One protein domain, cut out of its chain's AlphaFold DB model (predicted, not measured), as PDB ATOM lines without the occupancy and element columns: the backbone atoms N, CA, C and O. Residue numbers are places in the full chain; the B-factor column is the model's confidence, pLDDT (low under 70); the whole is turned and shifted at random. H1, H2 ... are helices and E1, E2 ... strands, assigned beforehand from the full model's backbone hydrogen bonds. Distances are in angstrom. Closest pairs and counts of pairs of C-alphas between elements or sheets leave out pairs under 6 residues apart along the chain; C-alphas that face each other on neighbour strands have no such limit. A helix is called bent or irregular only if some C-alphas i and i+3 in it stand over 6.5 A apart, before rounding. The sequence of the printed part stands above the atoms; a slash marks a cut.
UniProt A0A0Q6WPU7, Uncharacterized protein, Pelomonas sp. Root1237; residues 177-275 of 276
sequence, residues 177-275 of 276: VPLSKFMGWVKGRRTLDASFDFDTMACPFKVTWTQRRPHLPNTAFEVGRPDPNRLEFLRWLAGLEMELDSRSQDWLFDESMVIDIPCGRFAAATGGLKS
ATOM      1  N   VAL A 177      -3.665  36.045  23.318       97.19
ATOM      2  CA  VAL A 177      -4.131  37.328  23.861       97.19
ATOM      3  C   VAL A 177      -5.290  37.152  24.840       97.19
ATOM      4  O   VAL A 177      -6.145  36.295  24.633       97.19
ATOM      5  N   PRO A 178      -5.421  38.012  25.864       97.44
ATOM      6  CA  PRO A 178      -6.608  38.010  26.709       97.44
ATOM      7  C   PRO A 178      -7.846  38.478  25.932       97.44
ATOM      8  O   PRO A 178      -7.751  39.364  25.074       97.44
ATOM      9  N   LEU A 179      -9.026  37.957  26.297       96.62
ATOM     10  CA  LEU A 179     -10.310  38.333  25.684       96.62
ATOM     11  C   LEU A 179     -10.509  39.855  25.597       96.62
ATOM     12  O   LEU A 179     -10.938  40.363  24.566       96.62
ATOM     13  N   SER A 180     -10.152  40.605  26.642       94.00
ATOM     14  CA  SER A 180     -10.281  42.071  26.664       94.00
ATOM     15  C   SER A 180      -9.481  42.760  25.552       94.00
ATOM     16  O   SER A 180      -9.963  43.709  24.933       94.00
ATOM     17  N   LYS A 181      -8.274  42.264  25.259       94.94
ATOM     18  CA  LYS A 181      -7.426  42.784  24.185       94.94
ATOM     19  C   LYS A 181      -7.982  42.424  22.815       94.94
ATOM     20  O   LYS A 181      -8.072  43.307  21.967       94.94
ATOM     21  N   PHE A 182      -8.411  41.173  22.635       96.00
ATOM     22  CA  PHE A 182      -9.082  40.732  21.413       96.00
ATOM     23  C   PHE A 182     -10.310  41.600  21.105       96.00
ATOM     24  O   PHE A 182     -10.442  42.114  19.996       96.00
ATOM     25  N   MET A 183     -11.157  41.873  22.107       95.31
ATOM     26  CA  MET A 183     -12.319  42.757  21.950       95.31
ATOM     27  C   MET A 183     -11.932  44.174  21.512       95.31
ATOM     28  O   MET A 183     -12.715  44.834  20.832       95.31
ATOM     29  N   GLY A 184     -10.725  44.639  21.844       93.94
ATOM     30  CA  GLY A 184     -10.165  45.904  21.367       93.94
ATOM     31  C   GLY A 184      -9.947  45.974  19.851       93.94
ATOM     32  O   GLY A 184      -9.814  47.078  19.323       93.94
ATOM     33  N   TRP A 185      -9.956  44.841  19.149       94.56
ATOM     34  CA  TRP A 185      -9.805  44.748  17.692       94.56
ATOM     35  C   TRP A 185     -11.113  44.455  16.958       94.56
ATOM     36  O   TRP A 185     -11.139  44.453  15.731       94.56
ATOM     37  N   VAL A 186     -12.198  44.190  17.686       95.81
ATOM     38  CA  VAL A 186     -13.488  43.827  17.095       95.81
ATOM     39  C   VAL A 186     -14.206  45.071  16.571       95.81
ATOM     40  O   VAL A 186     -14.419  46.052  17.296       95.81
ATOM     41  N   LYS A 187     -14.628  45.002  15.309       94.69
ATOM     42  CA  LYS A 187     -15.415  46.031  14.633       94.69
ATOM     43  C   LYS A 187     -16.763  46.198  15.324       94.69
ATOM     44  O   LYS A 187     -17.448  45.226  15.631       94.69
ATOM     45  N   GLY A 188     -17.155  47.445  15.581       92.81
ATOM     46  CA  GLY A 188     -18.444  47.741  16.212       92.81
ATOM     47  C   GLY A 188     -18.571  47.237  17.655       92.81
ATOM     48  O   GLY A 188     -19.683  47.111  18.151       92.81
ATOM     49  N   ARG A 189     -17.466  46.980  18.374       92.88
ATOM     50  CA  ARG A 189     -17.508  46.392  19.730       92.88
ATOM     51  C   ARG A 189     -18.470  47.068  20.716       92.88
ATOM     52  O   ARG A 189     -19.027  46.407  21.580       92.88
ATOM     53  N   ARG A 190     -18.677  48.383  20.584       89.00
ATOM     54  CA  ARG A 190     -19.547  49.181  21.468       89.00
ATOM     55  C   ARG A 190     -21.040  48.913  21.266       89.00
ATOM     56  O   ARG A 190     -21.827  49.289  22.123       89.00
ATOM     57  N   THR A 191     -21.421  48.308  20.144       90.94
ATOM     58  CA  THR A 191     -22.814  47.974  19.819       90.94
ATOM     59  C   THR A 191     -23.110  46.490  20.009       90.94
ATOM     60  O   THR A 191     -24.204  46.047  19.680       90.94
ATOM     61  N   LEU A 192     -22.139  45.707  20.490       92.88
ATOM     62  CA  LEU A 192     -22.339  44.292  20.766       92.88
ATOM     63  C   LEU A 192     -23.127  44.126  22.063       92.88
ATOM     64  O   LEU A 192     -22.673  44.540  23.130       92.88
ATOM     65  N   ASP A 193     -24.273  43.463  21.959       91.25
ATOM     66  CA  ASP A 193     -25.101  43.086  23.096       91.25
ATOM     67  C   ASP A 193     -24.943  41.586  23.364       91.25
ATOM     68  O   ASP A 193     -25.589  40.742  22.745       91.25
ATOM     69  N   ALA A 194     -23.978  41.249  24.217       93.44
ATOM     70  CA  ALA A 194     -23.734  39.883  24.652       93.44
ATOM     71  C   ALA A 194     -23.161  39.873  26.069       93.44
ATOM     72  O   ALA A 194     -22.301  40.692  26.412       93.44
ATOM     73  N   SER A 195     -23.621  38.918  26.876       94.75
ATOM     74  CA  SER A 195     -23.157  38.698  28.240       94.75
ATOM     75  C   SER A 195     -22.938  37.212  28.478       94.75
ATOM     76  O   SER A 195     -23.789  36.400  28.128       94.75
ATOM     77  N   PHE A 196     -21.824  36.868  29.119       96.12
ATOM     78  CA  PHE A 196     -21.462  35.488  29.436       96.12
ATOM     79  C   PHE A 196     -20.980  35.387  30.884       96.12
ATOM     80  O   PHE A 196     -20.332  36.301  31.396       96.12
ATOM     81  N   ASP A 197     -21.316  34.280  31.542       96.12
ATOM     82  CA  ASP A 197     -20.841  33.936  32.881       96.12
ATOM     83  C   ASP A 197     -19.832  32.789  32.755       96.12
ATOM     84  O   ASP A 197     -20.213  31.623  32.629       96.12
ATOM     85  N   PHE A 198     -18.541  33.122  32.715       96.50
ATOM     86  CA  PHE A 198     -17.487  32.138  32.473       96.50
ATOM     87  C   PHE A 198     -17.253  31.206  33.667       96.50
ATOM     88  O   PHE A 198     -16.726  30.110  33.470       96.50
ATOM     89  N   ASP A 199     -17.713  31.566  34.870       95.31
ATOM     90  CA  ASP A 199     -17.637  30.690  36.047       95.31
ATOM     91  C   ASP A 199     -18.467  29.413  35.834       95.31
ATOM     92  O   ASP A 199     -18.097  28.328  36.282       95.31
ATOM     93  N   THR A 200     -19.541  29.511  35.043       93.56
ATOM     94  CA  THR A 200     -20.374  28.367  34.626       93.56
ATOM     95  C   THR A 200     -19.792  27.544  33.474       93.56
ATOM     96  O   THR A 200     -20.340  26.503  33.125       93.56
ATOM     97  N   MET A 201     -18.674  27.983  32.889       95.00
ATOM     98  CA  MET A 201     -18.048  27.391  31.699       95.00
ATOM     99  C   MET A 201     -16.685  26.745  32.002       95.00
ATOM    100  O   MET A 201     -15.841  26.606  31.109       95.00
ATOM    101  N   ALA A 202     -16.446  26.396  33.270       93.94
ATOM    102  CA  ALA A 202     -15.178  25.849  33.750       93.94
ATOM    103  C   ALA A 202     -13.976  26.732  33.361       93.94
ATOM    104  O   ALA A 202     -13.018  26.270  32.740       93.94
ATOM    105  N   CYS A 203     -14.065  28.024  33.681       92.75
ATOM    106  CA  CYS A 203     -12.956  28.959  33.546       92.75
ATOM    107  C   CYS A 203     -11.775  28.609  34.482       92.75
ATOM    108  O   CYS A 203     -11.966  27.956  35.512       92.75
ATOM    109  N   PRO A 204     -10.557  29.088  34.172       96.56
ATOM    110  CA  PRO A 204     -10.170  29.706  32.905       96.56
ATOM    111  C   PRO A 204     -10.085  28.666  31.781       96.56
ATOM    112  O   PRO A 204      -9.792  27.494  32.015       96.56
ATOM    113  N   PHE A 205     -10.300  29.101  30.542       96.94
ATOM    114  CA  PHE A 205     -10.105  28.256  29.362       96.94
ATOM    115  C   PHE A 205      -9.548  29.066  28.193       96.94
ATOM    116  O   PHE A 205      -9.497  30.293  28.235       96.94
ATOM    117  N   LYS A 206      -9.093  28.373  27.150       98.00
ATOM    118  CA  LYS A 206      -8.509  28.990  25.956       98.00
ATOM    119  C   LYS A 206      -9.332  28.644  24.727       98.00
ATOM    120  O   LYS A 206      -9.894  27.552  24.645       98.00
ATOM    121  N   VAL A 207      -9.376  29.557  23.765       96.62
ATOM    122  CA  VAL A 207     -10.089  29.376  22.496       96.62
ATOM    123  C   VAL A 207      -9.163  29.699  21.334       96.62
ATOM    124  O   VAL A 207      -8.630  30.795  21.258       96.62
ATOM    125  N   THR A 208      -8.999  28.771  20.399       97.06
ATOM    126  CA  THR A 208      -8.399  29.049  19.095       97.06
ATOM    127  C   THR A 208      -9.441  29.720  18.211       97.06
ATOM    128  O   THR A 208     -10.471  29.122  17.900       97.06
ATOM    129  N   TRP A 209      -9.170  30.945  17.778       97.25
ATOM    130  CA  TRP A 209     -10.027  31.708  16.877       97.25
ATOM    131  C   TRP A 209      -9.316  31.959  15.547       97.25
ATOM    132  O   TRP A 209      -8.136  32.307  15.541       97.25
ATOM    133  N   THR A 210     -10.019  31.775  14.428       95.38
ATOM    134  CA  THR A 210      -9.462  31.898  13.069       95.38
ATOM    135  C   THR A 210     -10.159  33.003  12.286       95.38
ATOM    136  O   THR A 210     -11.383  32.974  12.133       95.38
ATOM    137  N   GLN A 211      -9.370  33.932  11.742       96.25
ATOM    138  CA  GLN A 211      -9.846  35.063  10.947       96.25
ATOM    139  C   GLN A 211     -10.147  34.635   9.507       96.25
ATOM    140  O   GLN A 211      -9.277  34.189   8.778       96.25
ATOM    141  N   ARG A 212     -11.386  34.806   9.068       95.38
ATOM    142  CA  ARG A 212     -11.917  34.469   7.738       95.38
ATOM    143  C   ARG A 212     -12.949  35.492   7.236       95.38
ATOM    144  O   ARG A 212     -13.166  35.610   6.027       95.38
ATOM    145  N   ARG A 213     -13.580  36.249   8.141       94.94
ATOM    146  CA  ARG A 213     -14.495  37.344   7.803       94.94
ATOM    147  C   ARG A 213     -13.746  38.467   7.093       94.94
ATOM    148  O   ARG A 213     -12.559  38.660   7.340       94.94
ATOM    149  N   PRO A 214     -14.418  39.225   6.221       93.25
ATOM    150  CA  PRO A 214     -15.831  39.170   5.853       93.25
ATOM    151  C   PRO A 214     -16.167  38.084   4.818       93.25
ATOM    152  O   PRO A 214     -17.341  37.864   4.546       93.25
ATOM    153  N   HIS A 215     -15.173  37.408   4.234       90.44
ATOM    154  CA  HIS A 215     -15.405  36.479   3.123       90.44
ATOM    155  C   HIS A 215     -16.099  35.188   3.555       90.44
ATOM    156  O   HIS A 215     -16.952  34.678   2.834       90.44
ATOM    157  N   LEU A 216     -15.751  34.671   4.734       92.62
ATOM    158  CA  LEU A 216     -16.366  33.488   5.332       92.62
ATOM    159  C   LEU A 216     -16.587  33.698   6.832       92.62
ATOM    160  O   LEU A 216     -15.945  34.562   7.429       92.62
ATOM    161  N   PRO A 217     -17.467  32.913   7.476       92.06
ATOM    162  CA  PRO A 217     -17.567  32.913   8.929       92.06
ATOM    163  C   PRO A 217     -16.212  32.601   9.574       92.06
ATOM    164  O   PRO A 217     -15.483  31.720   9.108       92.06
ATOM    165  N   ASN A 218     -15.890  33.306  10.659       96.19
ATOM    166  CA  ASN A 218     -14.751  32.941  11.494       96.19
ATOM    167  C   ASN A 218     -15.018  31.595  12.161       96.19
ATOM    168  O   ASN A 218     -16.153  31.118  12.210       96.19
ATOM    169  N   THR A 219     -13.969  30.986  12.695       93.50
ATOM    170  CA  THR A 219     -14.112  29.786  13.518       93.50
ATOM    171  C   THR A 219     -13.573  30.046  14.911       93.50
ATOM    172  O   THR A 219     -12.653  30.841  15.090       93.50
ATOM    173  N   ALA A 220     -14.171  29.394  15.901       95.12
ATOM    174  CA  ALA A 220     -13.763  29.459  17.291       95.12
ATOM    175  C   ALA A 220     -13.896  28.060  17.888       95.12
ATOM    176  O   ALA A 220     -14.985  27.490  17.890       95.12
ATOM    177  N   PHE A 221     -12.790  27.512  18.374       91.06
ATOM    178  CA  PHE A 221     -12.730  26.182  18.965       91.06
ATOM    179  C   PHE A 221     -12.024  26.258  20.305       91.06
ATOM    180  O   PHE A 221     -10.976  26.886  20.427       91.06
ATOM    181  N   GLU A 222     -12.579  25.615  21.318       91.12
ATOM    182  CA  GLU A 222     -11.908  25.508  22.606       91.12
ATOM    183  C   GLU A 222     -10.619  24.681  22.514       91.12
ATOM    184  O   GLU A 222     -10.512  23.713  21.756       91.12
ATOM    185  N   VAL A 223      -9.620  25.075  23.297       90.00
ATOM    186  CA  VAL A 223      -8.374  24.329  23.448       90.00
ATOM    187  C   VAL A 223      -8.562  23.309  24.564       90.00
ATOM    188  O   VAL A 223      -8.783  23.670  25.719       90.00
ATOM    189  N   GLY A 224      -8.418  22.029  24.229       87.88
ATOM    190  CA  GLY A 224      -8.509  20.931  25.187       87.88
ATOM    191  C   GLY A 224      -9.801  20.132  25.045       87.88
ATOM    192  O   GLY A 224     -10.251  19.857  23.935       87.88
ATOM    193  N   ARG A 225     -10.348  19.675  26.176       84.62
ATOM    194  CA  ARG A 225     -11.546  18.827  26.195       84.62
ATOM    195  C   ARG A 225     -12.795  19.661  25.879       84.62
ATOM    196  O   ARG A 225     -12.962  20.685  26.540       84.62
ATOM    197  N   PRO A 226     -13.683  19.179  24.987       84.69
ATOM    198  CA  PRO A 226     -14.924  19.874  24.702       84.69
ATOM    199  C   PRO A 226     -15.839  20.058  25.919       84.69
ATOM    200  O   PRO A 226     -16.031  19.103  26.680       84.69
ATOM    201  N   ASP A 227     -16.429  21.246  26.068       84.75
ATOM    202  CA  ASP A 227     -17.415  21.579  27.102       84.75
ATOM    203  C   ASP A 227     -18.693  22.158  26.462       84.75
ATOM    204  O   ASP A 227     -18.668  23.251  25.881       84.75
ATOM    205  N   PRO A 228     -19.849  21.474  26.584       89.06
ATOM    206  CA  PRO A 228     -21.095  21.934  25.975       89.06
ATOM    207  C   PRO A 228     -21.560  23.305  26.490       89.06
ATOM    208  O   PRO A 228     -22.253  24.014  25.761       89.06
ATOM    209  N   ASN A 229     -21.156  23.720  27.697       92.06
ATOM    210  CA  ASN A 229     -21.531  25.021  28.257       92.06
ATOM    211  C   ASN A 229     -20.857  26.197  27.529       92.06
ATOM    212  O   ASN A 229     -21.294  27.338  27.665       92.06
ATOM    213  N   ARG A 230     -19.813  25.942  26.728       94.50
ATOM    214  CA  ARG A 230     -19.084  26.970  25.965       94.50
ATOM    215  C   ARG A 230     -19.653  27.206  24.568       94.50
ATOM    216  O   ARG A 230     -19.257  28.165  23.911       94.50
ATOM    217  N   LEU A 231     -20.581  26.367  24.104       91.88
ATOM    218  CA  LEU A 231     -21.028  26.346  22.708       91.88
ATOM    219  C   LEU A 231     -21.571  27.697  22.222       91.88
ATOM    220  O   LEU A 231     -21.181  28.174  21.157       91.88
ATOM    221  N   GLU A 232     -22.440  28.332  23.008       91.94
ATOM    222  CA  GLU A 232     -23.018  29.633  22.651       91.94
ATOM    223  C   GLU A 232     -21.961  30.744  22.628       91.94
ATOM    224  O   GLU A 232     -21.958  31.581  21.723       91.94
ATOM    225  N   PHE A 233     -21.001  30.710  23.557       96.25
ATOM    226  CA  PHE A 233     -19.882  31.650  23.565       96.25
ATOM    227  C   PHE A 233     -18.985  31.483  22.330       96.25
ATOM    228  O   PHE A 233     -18.652  32.470  21.675       96.25
ATOM    229  N   LEU A 234     -18.635  30.245  21.966       95.44
ATOM    230  CA  LEU A 234     -17.828  29.954  20.776       95.44
ATOM    231  C   LEU A 234     -18.538  30.401  19.491       95.44
ATOM    232  O   LEU A 234     -17.923  31.041  18.637       95.44
ATOM    233  N   ARG A 235     -19.846  30.134  19.365       94.75
ATOM    234  CA  ARG A 235     -20.665  30.600  18.231       94.75
ATOM    235  C   ARG A 235     -20.684  32.119  18.127       94.75
ATOM    236  O   ARG A 235     -20.505  32.660  17.035       94.75
ATOM    237  N   TRP A 236     -20.867  32.802  19.252       96.19
ATOM    238  CA  TRP A 236     -20.811  34.257  19.302       96.19
ATOM    239  C   TRP A 236     -19.439  34.783  18.866       96.19
ATOM    240  O   TRP A 236     -19.371  35.654  17.999       96.19
ATOM    241  N   LEU A 237     -18.348  34.207  19.378       96.88
ATOM    242  CA  LEU A 237     -16.977  34.608  19.053       96.88
ATOM    243  C   LEU A 237     -16.646  34.409  17.561       96.88
ATOM    244  O   LEU A 237     -16.018  35.266  16.936       96.88
ATOM    245  N   ALA A 238     -17.124  33.315  16.961       96.31
ATOM    246  CA  ALA A 238     -17.051  33.049  15.518       96.31
ATOM    247  C   ALA A 238     -17.890  34.038  14.669       96.31
ATOM    248  O   ALA A 238     -17.664  34.222  13.468       96.31
ATOM    249  N   GLY A 239     -18.865  34.709  15.283       96.00
ATOM    250  CA  GLY A 239     -19.672  35.751  14.655       96.00
ATOM    251  C   GLY A 239     -18.967  37.104  14.528       96.00
ATOM    252  O   GLY A 239     -19.349  37.893  13.666       96.00
ATOM    253  N   LEU A 240     -17.944  37.369  15.344       96.44
ATOM    254  CA  LEU A 240     -17.282  38.675  15.428       96.44
ATOM    255  C   LEU A 240     -16.387  38.946  14.222       96.44
ATOM    256  O   LEU A 240     -15.745  38.032  13.730       96.44
ATOM    257  N   GLU A 241     -16.291  40.199  13.782       96.25
ATOM    258  CA  GLU A 241     -15.400  40.649  12.702       96.25
ATOM    259  C   GLU A 241     -14.320  41.577  13.273       96.25
ATOM    260  O   GLU A 241     -14.627  42.452  14.086       96.25
ATOM    261  N   MET A 242     -13.062  41.408  12.860       95.31
ATOM    262  CA  MET A 242     -11.988  42.336  13.227       95.31
ATOM    263  C   MET A 242     -12.018  43.603  12.368       95.31
ATOM    264  O   MET A 242     -12.348  43.569  11.185       95.31
ATOM    265  N   GLU A 243     -11.619  44.723  12.958       93.94
ATOM    266  CA  GLU A 243     -11.379  45.976  12.253       93.94
ATOM    267  C   GLU A 243     -10.000  45.925  11.576       93.94
ATOM    268  O   GLU A 243      -8.972  46.189  12.200       93.94
ATOM    269  N   LEU A 244      -9.980  45.521  10.303       93.25
ATOM    270  CA  LEU A 244      -8.776  45.385   9.479       93.25
ATOM    271  C   LEU A 244      -8.930  46.179   8.177       93.25
ATOM    272  O   LEU A 244     -10.022  46.264   7.618       93.25
ATOM    273  N   ASP A 245      -7.825  46.728   7.672       92.62
ATOM    274  CA  ASP A 245      -7.758  47.195   6.287       92.62
ATOM    275  C   ASP A 245      -7.728  46.001   5.311       92.62
ATOM    276  O   ASP A 245      -7.373  44.882   5.691       92.62
ATOM    277  N   SER A 246      -8.066  46.233   4.038       88.12
ATOM    278  CA  SER A 246      -8.184  45.174   3.025       88.12
ATOM    279  C   SER A 246      -6.908  44.340   2.861       88.12
ATOM    280  O   SER A 246      -6.977  43.131   2.659       88.12
ATOM    281  N   ARG A 247      -5.731  44.965   2.986       87.38
ATOM    282  CA  ARG A 247      -4.448  44.267   2.851       87.38
ATOM    283  C   ARG A 247      -4.194  43.374   4.063       87.38
ATOM    284  O   ARG A 247      -3.807  42.221   3.896       87.38
ATOM    285  N   SER A 248      -4.421  43.889   5.268       90.81
ATOM    286  CA  SER A 248      -4.323  43.121   6.514       90.81
ATOM    287  C   SER A 248      -5.325  41.965   6.549       90.81
ATOM    288  O   SER A 248      -5.004  40.890   7.050       90.81
ATOM    289  N   GLN A 249      -6.514  42.159   5.982       90.88
ATOM    290  CA  GLN A 249      -7.547  41.137   5.866       90.88
ATOM    291  C   GLN A 249      -7.103  39.959   4.988       90.88
ATOM    292  O   GLN A 249      -7.188  38.818   5.436       90.88
ATOM    293  N   ASP A 250      -6.569  40.218   3.790       88.75
ATOM    294  CA  ASP A 250      -6.049  39.153   2.917       88.75
ATOM    295  C   ASP A 250      -4.860  38.423   3.551       88.75
ATOM    296  O   ASP A 250      -4.712  37.204   3.465       88.75
ATOM    297  N   TRP A 251      -4.005  39.178   4.234       89.56
ATOM    298  CA  TRP A 251      -2.840  38.652   4.930       89.56
ATOM    299  C   TRP A 251      -3.200  37.725   6.084       89.56
ATOM    300  O   TRP A 251      -2.612  36.649   6.206       89.56
ATOM    301  N   LEU A 252      -4.178  38.115   6.897       93.06
ATOM    302  CA  LEU A 252      -4.597  37.377   8.086       93.06
ATOM    303  C   LEU A 252      -5.711  36.360   7.805       93.06
ATOM    304  O   LEU A 252      -6.161  35.689   8.730       93.06
ATOM    305  N   PHE A 253      -6.141  36.199   6.551       94.25
ATOM    306  CA  PHE A 253      -7.133  35.191   6.185       94.25
ATOM    307  C   PHE A 253      -6.643  33.766   6.508       94.25
ATOM    308  O   PHE A 253      -5.540  33.377   6.131       94.25
ATOM    309  N   ASP A 254      -7.483  32.986   7.177       93.31
ATOM    310  CA  ASP A 254      -7.223  31.666   7.767       93.31
ATOM    311  C   ASP A 254      -6.066  31.622   8.785       93.31
ATOM    312  O   ASP A 254      -5.634  30.539   9.175       93.31
ATOM    313  N   GLU A 255      -5.571  32.773   9.258       93.56
ATOM    314  CA  GLU A 255      -4.648  32.805  10.395       93.56
ATOM    315  C   GLU A 255      -5.426  32.667  11.705       93.56
ATOM    316  O   GLU A 255      -6.531  33.200  11.864       93.56
ATOM    317  N   SER A 256      -4.819  31.979  12.671       93.94
ATOM    318  CA  SER A 256      -5.411  31.748  13.988       93.94
ATOM    319  C   SER A 256      -4.618  32.422  15.105       93.94
ATOM    320  O   SER A 256      -3.400  32.590  15.018       93.94
ATOM    321  N   MET A 257      -5.315  32.747  16.188       95.62
ATOM    322  CA  MET A 257      -4.743  33.130  17.478       95.62
ATOM    323  C   MET A 257      -5.437  32.362  18.603       95.62
ATOM    324  O   MET A 257      -6.539  31.841  18.420       95.62
ATOM    325  N   VAL A 258      -4.814  32.327  19.772       97.69
ATOM    326  CA  VAL A 258      -5.414  31.827  21.005       97.69
ATOM    327  C   VAL A 258      -5.941  33.007  21.816       97.69
ATOM    328  O   VAL A 258      -5.261  34.017  21.983       97.69
ATOM    329  N   ILE A 259      -7.167  32.887  22.307       98.12
ATOM    330  CA  ILE A 259      -7.818  33.871  23.160       98.12
ATOM    331  C   ILE A 259      -7.969  33.259  24.550       98.12
ATOM    332  O   ILE A 259      -8.621  32.222  24.708       98.12
ATOM    333  N   ASP A 260      -7.385  33.907  25.553       98.06
ATOM    334  CA  ASP A 260      -7.511  33.509  26.951       98.06
ATOM    335  C   ASP A 260      -8.816  34.041  27.539       98.06
ATOM    336  O   ASP A 260      -9.070  35.256  27.555       98.06
ATOM    337  N   ILE A 261      -9.636  33.121  28.044       97.62
ATOM    338  CA  ILE A 261     -10.924  33.406  28.668       97.62
ATOM    339  C   ILE A 261     -10.768  33.294  30.190       97.62
ATOM    340  O   ILE A 261     -10.538  32.195  30.708       97.62
ATOM    341  N   PRO A 262     -10.857  34.413  30.926       96.81
ATOM    342  CA  PRO A 262     -10.719  34.408  32.375       96.81
ATOM    343  C   PRO A 262     -12.019  33.980  33.061       96.81
ATOM    344  O   PRO A 262     -13.054  33.805  32.422       96.81
ATOM    345  N   CYS A 263     -11.962  33.841  34.384       96.56
ATOM    346  CA  CYS A 263     -13.152  33.678  35.213       96.56
ATOM    347  C   CYS A 263     -13.941  34.980  35.384       96.56
ATOM    348  O   CYS A 263     -13.395  36.076  35.225       96.56
ATOM    349  N   GLY A 264     -15.217  34.842  35.734       95.06
ATOM    350  CA  GLY A 264     -16.142  35.937  35.997       95.06
ATOM    351  C   GLY A 264     -17.123  36.253  34.866       95.06
ATOM    352  O   GLY A 264     -17.263  35.539  33.869       95.06
ATOM    353  N   ARG A 265     -17.827  37.378  35.038       94.38
ATOM    354  CA  ARG A 265     -18.846  37.861  34.102       94.38
ATOM    355  C   ARG A 265     -18.248  38.792  33.055       94.38
ATOM    356  O   ARG A 265     -17.610  39.796  33.377       94.38
ATOM    357  N   PHE A 266     -18.543  38.512  31.794       93.94
ATOM    358  CA  PHE A 266     -18.178  39.347  30.659       93.94
ATOM    359  C   PHE A 266     -19.411  40.013  30.054       93.94
ATOM    360  O   PHE A 266     -20.424  39.353  29.836       93.94
ATOM    361  N   ALA A 267     -19.296  41.304  29.732       92.25
ATOM    362  CA  ALA A 267     -20.284  42.042  28.953       92.25
ATOM    363  C   ALA A 267     -19.597  42.765  27.784       92.25
ATOM    364  O   ALA A 267     -18.716  43.611  27.989       92.25
ATOM    365  N   ALA A 268     -20.014  42.443  26.557       86.94
ATOM    366  CA  ALA A 268     -19.366  42.900  25.329       86.94
ATOM    367  C   ALA A 268     -19.406  44.428  25.166       86.94
ATOM    368  O   ALA A 268     -18.379  45.029  24.850       86.94
ATOM    369  N   ALA A 269     -20.543  45.060  25.475       78.69
ATOM    370  CA  ALA A 269     -20.742  46.507  25.356       78.69
ATOM    371  C   ALA A 269     -19.728  47.336  26.166       78.69
ATOM    372  O   ALA A 269     -19.307  48.412  25.742       78.69
ATOM    373  N   THR A 270     -19.306  46.827  27.327       73.38
ATOM    374  CA  THR A 270     -18.325  47.490  28.198       73.38
ATOM    375  C   THR A 270     -16.883  47.082  27.904       73.38
ATOM    376  O   THR A 270     -15.966  47.654  28.488       73.38
ATOM    377  N   GLY A 271     -16.663  46.104  27.015       62.06
ATOM    378  CA  GLY A 271     -15.334  45.590  26.662       62.06
ATOM    379  C   GLY A 271     -14.530  45.057  27.852       62.06
ATOM    380  O   GLY A 271     -13.306  44.973  27.773       62.06
ATOM    381  N   GLY A 272     -15.197  44.744  28.965       66.19
ATOM    382  CA  GLY A 272     -14.561  44.539  30.258       66.19
ATOM    383  C   GLY A 272     -15.240  43.451  31.074       66.19
ATOM    384  O   GLY A 272     -16.451  43.241  30.979       66.19
ATOM    385  N   LEU A 273     -14.427  42.764  31.874       61.69
ATOM    386  CA  LEU A 273     -14.896  41.865  32.920       61.69
ATOM    387  C   LEU A 273     -15.432  42.700  34.068       61.69
ATOM    388  O   LEU A 273     -14.765  43.630  34.530       61.69
ATOM    389  N   LYS A 274     -16.620  42.350  34.546       55.91
ATOM    390  CA  LYS A 274     -17.061  42.816  35.853       55.91
ATOM    391  C   LYS A 274     -16.520  41.817  36.862       55.91
ATOM    392  O   LYS A 274     -16.856  40.636  36.799       55.91
ATOM    393  N   SER A 275     -15.632  42.286  37.736       46.97
ATOM    394  CA  SER A 275     -15.326  41.541  38.956       46.97
ATOM    395  C   SER A 275     -16.631  41.340  39.740       46.97
ATOM    396  O   SER A 275     -17.504  42.211  39.637       46.97
TER     397      SER A 275
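Overview. This is residues 177 to 275 of the 276 residues of an uncharacterized protein of Pelomonas sp. Root1237 (UniProt A0A0Q6WPU7). A three-stranded sheet E3 E2 E4 has H3 over E3 and H1 beside the strands on the same face, while a second, smaller sheet E1 E5 E6 comes near both helices, with Phe 196 of E1 near Phe 233 of H3 and Gly 272 of E6 near Ser 180 of H1. H2 lies at one end of the long axis and H4 at the other. The printed part has 99 residues, with four named helices and six named strands in the order H1 E1 H2 E2 E3 H3 H4 E4 E5 E6; both sheets are antiparallel, and the class is mixed, helices and strands. It is compact, with a radius of gyration of the C-alphas of 13.0 A and spans of 38 by 29 by 19 A.

Along the chain. H1 is residues 179 to 183, beginning at C-alpha 179 at (-10.310, 38.333, 25.684). E1 is residues 195 to 197, H2 residues 198 to 201. E2, residues 205 to 210, is 16.7 A long, and E3 is residues 219 to 222. H3, residues 228 to 239, is 17.9 A long and irregular, with C-alphas 229 and 232 7.4 A apart. H4, residues 246 to 252, is 10.0 A long; E4, residues 256 to 261, is 15.8 A. E5 is residues 265 to 267 and E6 residues 272 to 274, ending at (-17.061, 42.816, 35.853).

Arrangement. In the sheet E3 E2 E4, the hairpin E2 and E3 has N 208 and O 221 2.7 A apart, and E2 and E4 have N 259 and O 207 2.8 A apart, both within hydrogen-bond range. H3 on one face of this sheet makes two layers, helix and sheet, at a height over the sheet of 6.8 A; its closest C-alphas to E3 are Ala 238 and Thr 219, 4.8 A. It runs along the strands, only just, at 29 degrees to E3 on the local plane. H1 is on the same face, over none of the strands, its Leu 179 C-alpha 5.7 A from that of Ile 259 of E4. E3, H3 H4, E4 form a split strand-helix-strand unit, two strands running the same way with E2 between them, with a left-handed crossover. H4 is apart from H3. H2 and H3 only just touch, with 3 pairs of C-alphas within 8 A, through residues 229 to 230 of H3 alone; the closest C-alphas are Met 201 and Asn 229, 5.4 A. In the other sheet, N 196 of E1 and O 266 of E5 are 2.9 A apart, and in the hairpin E5 and E6, N 274 and O 265 are 3.0 A apart. H1 only grazes this sheet; H3 is on it, with the C-alphas of Phe 233 and Phe 196 7.2 A apart. Every O i to N i+4 pair is within hydrogen-bond range in H1 and H4, and 6 of 8 in H3; H2 is too short for such a pair.

Size, cuts and confidence. The C-alphas of Thr 200 and Arg 247 are the two farthest apart, 38.9 A. The printed part has no cut. The link from H1 to E1 is long, with 11 residues. Residues 177 to 178 pair with residues 259 to 260 of E4, parallel. The mean pLDDT of the printed part is 91.6; residues 271 to 275 are under 70.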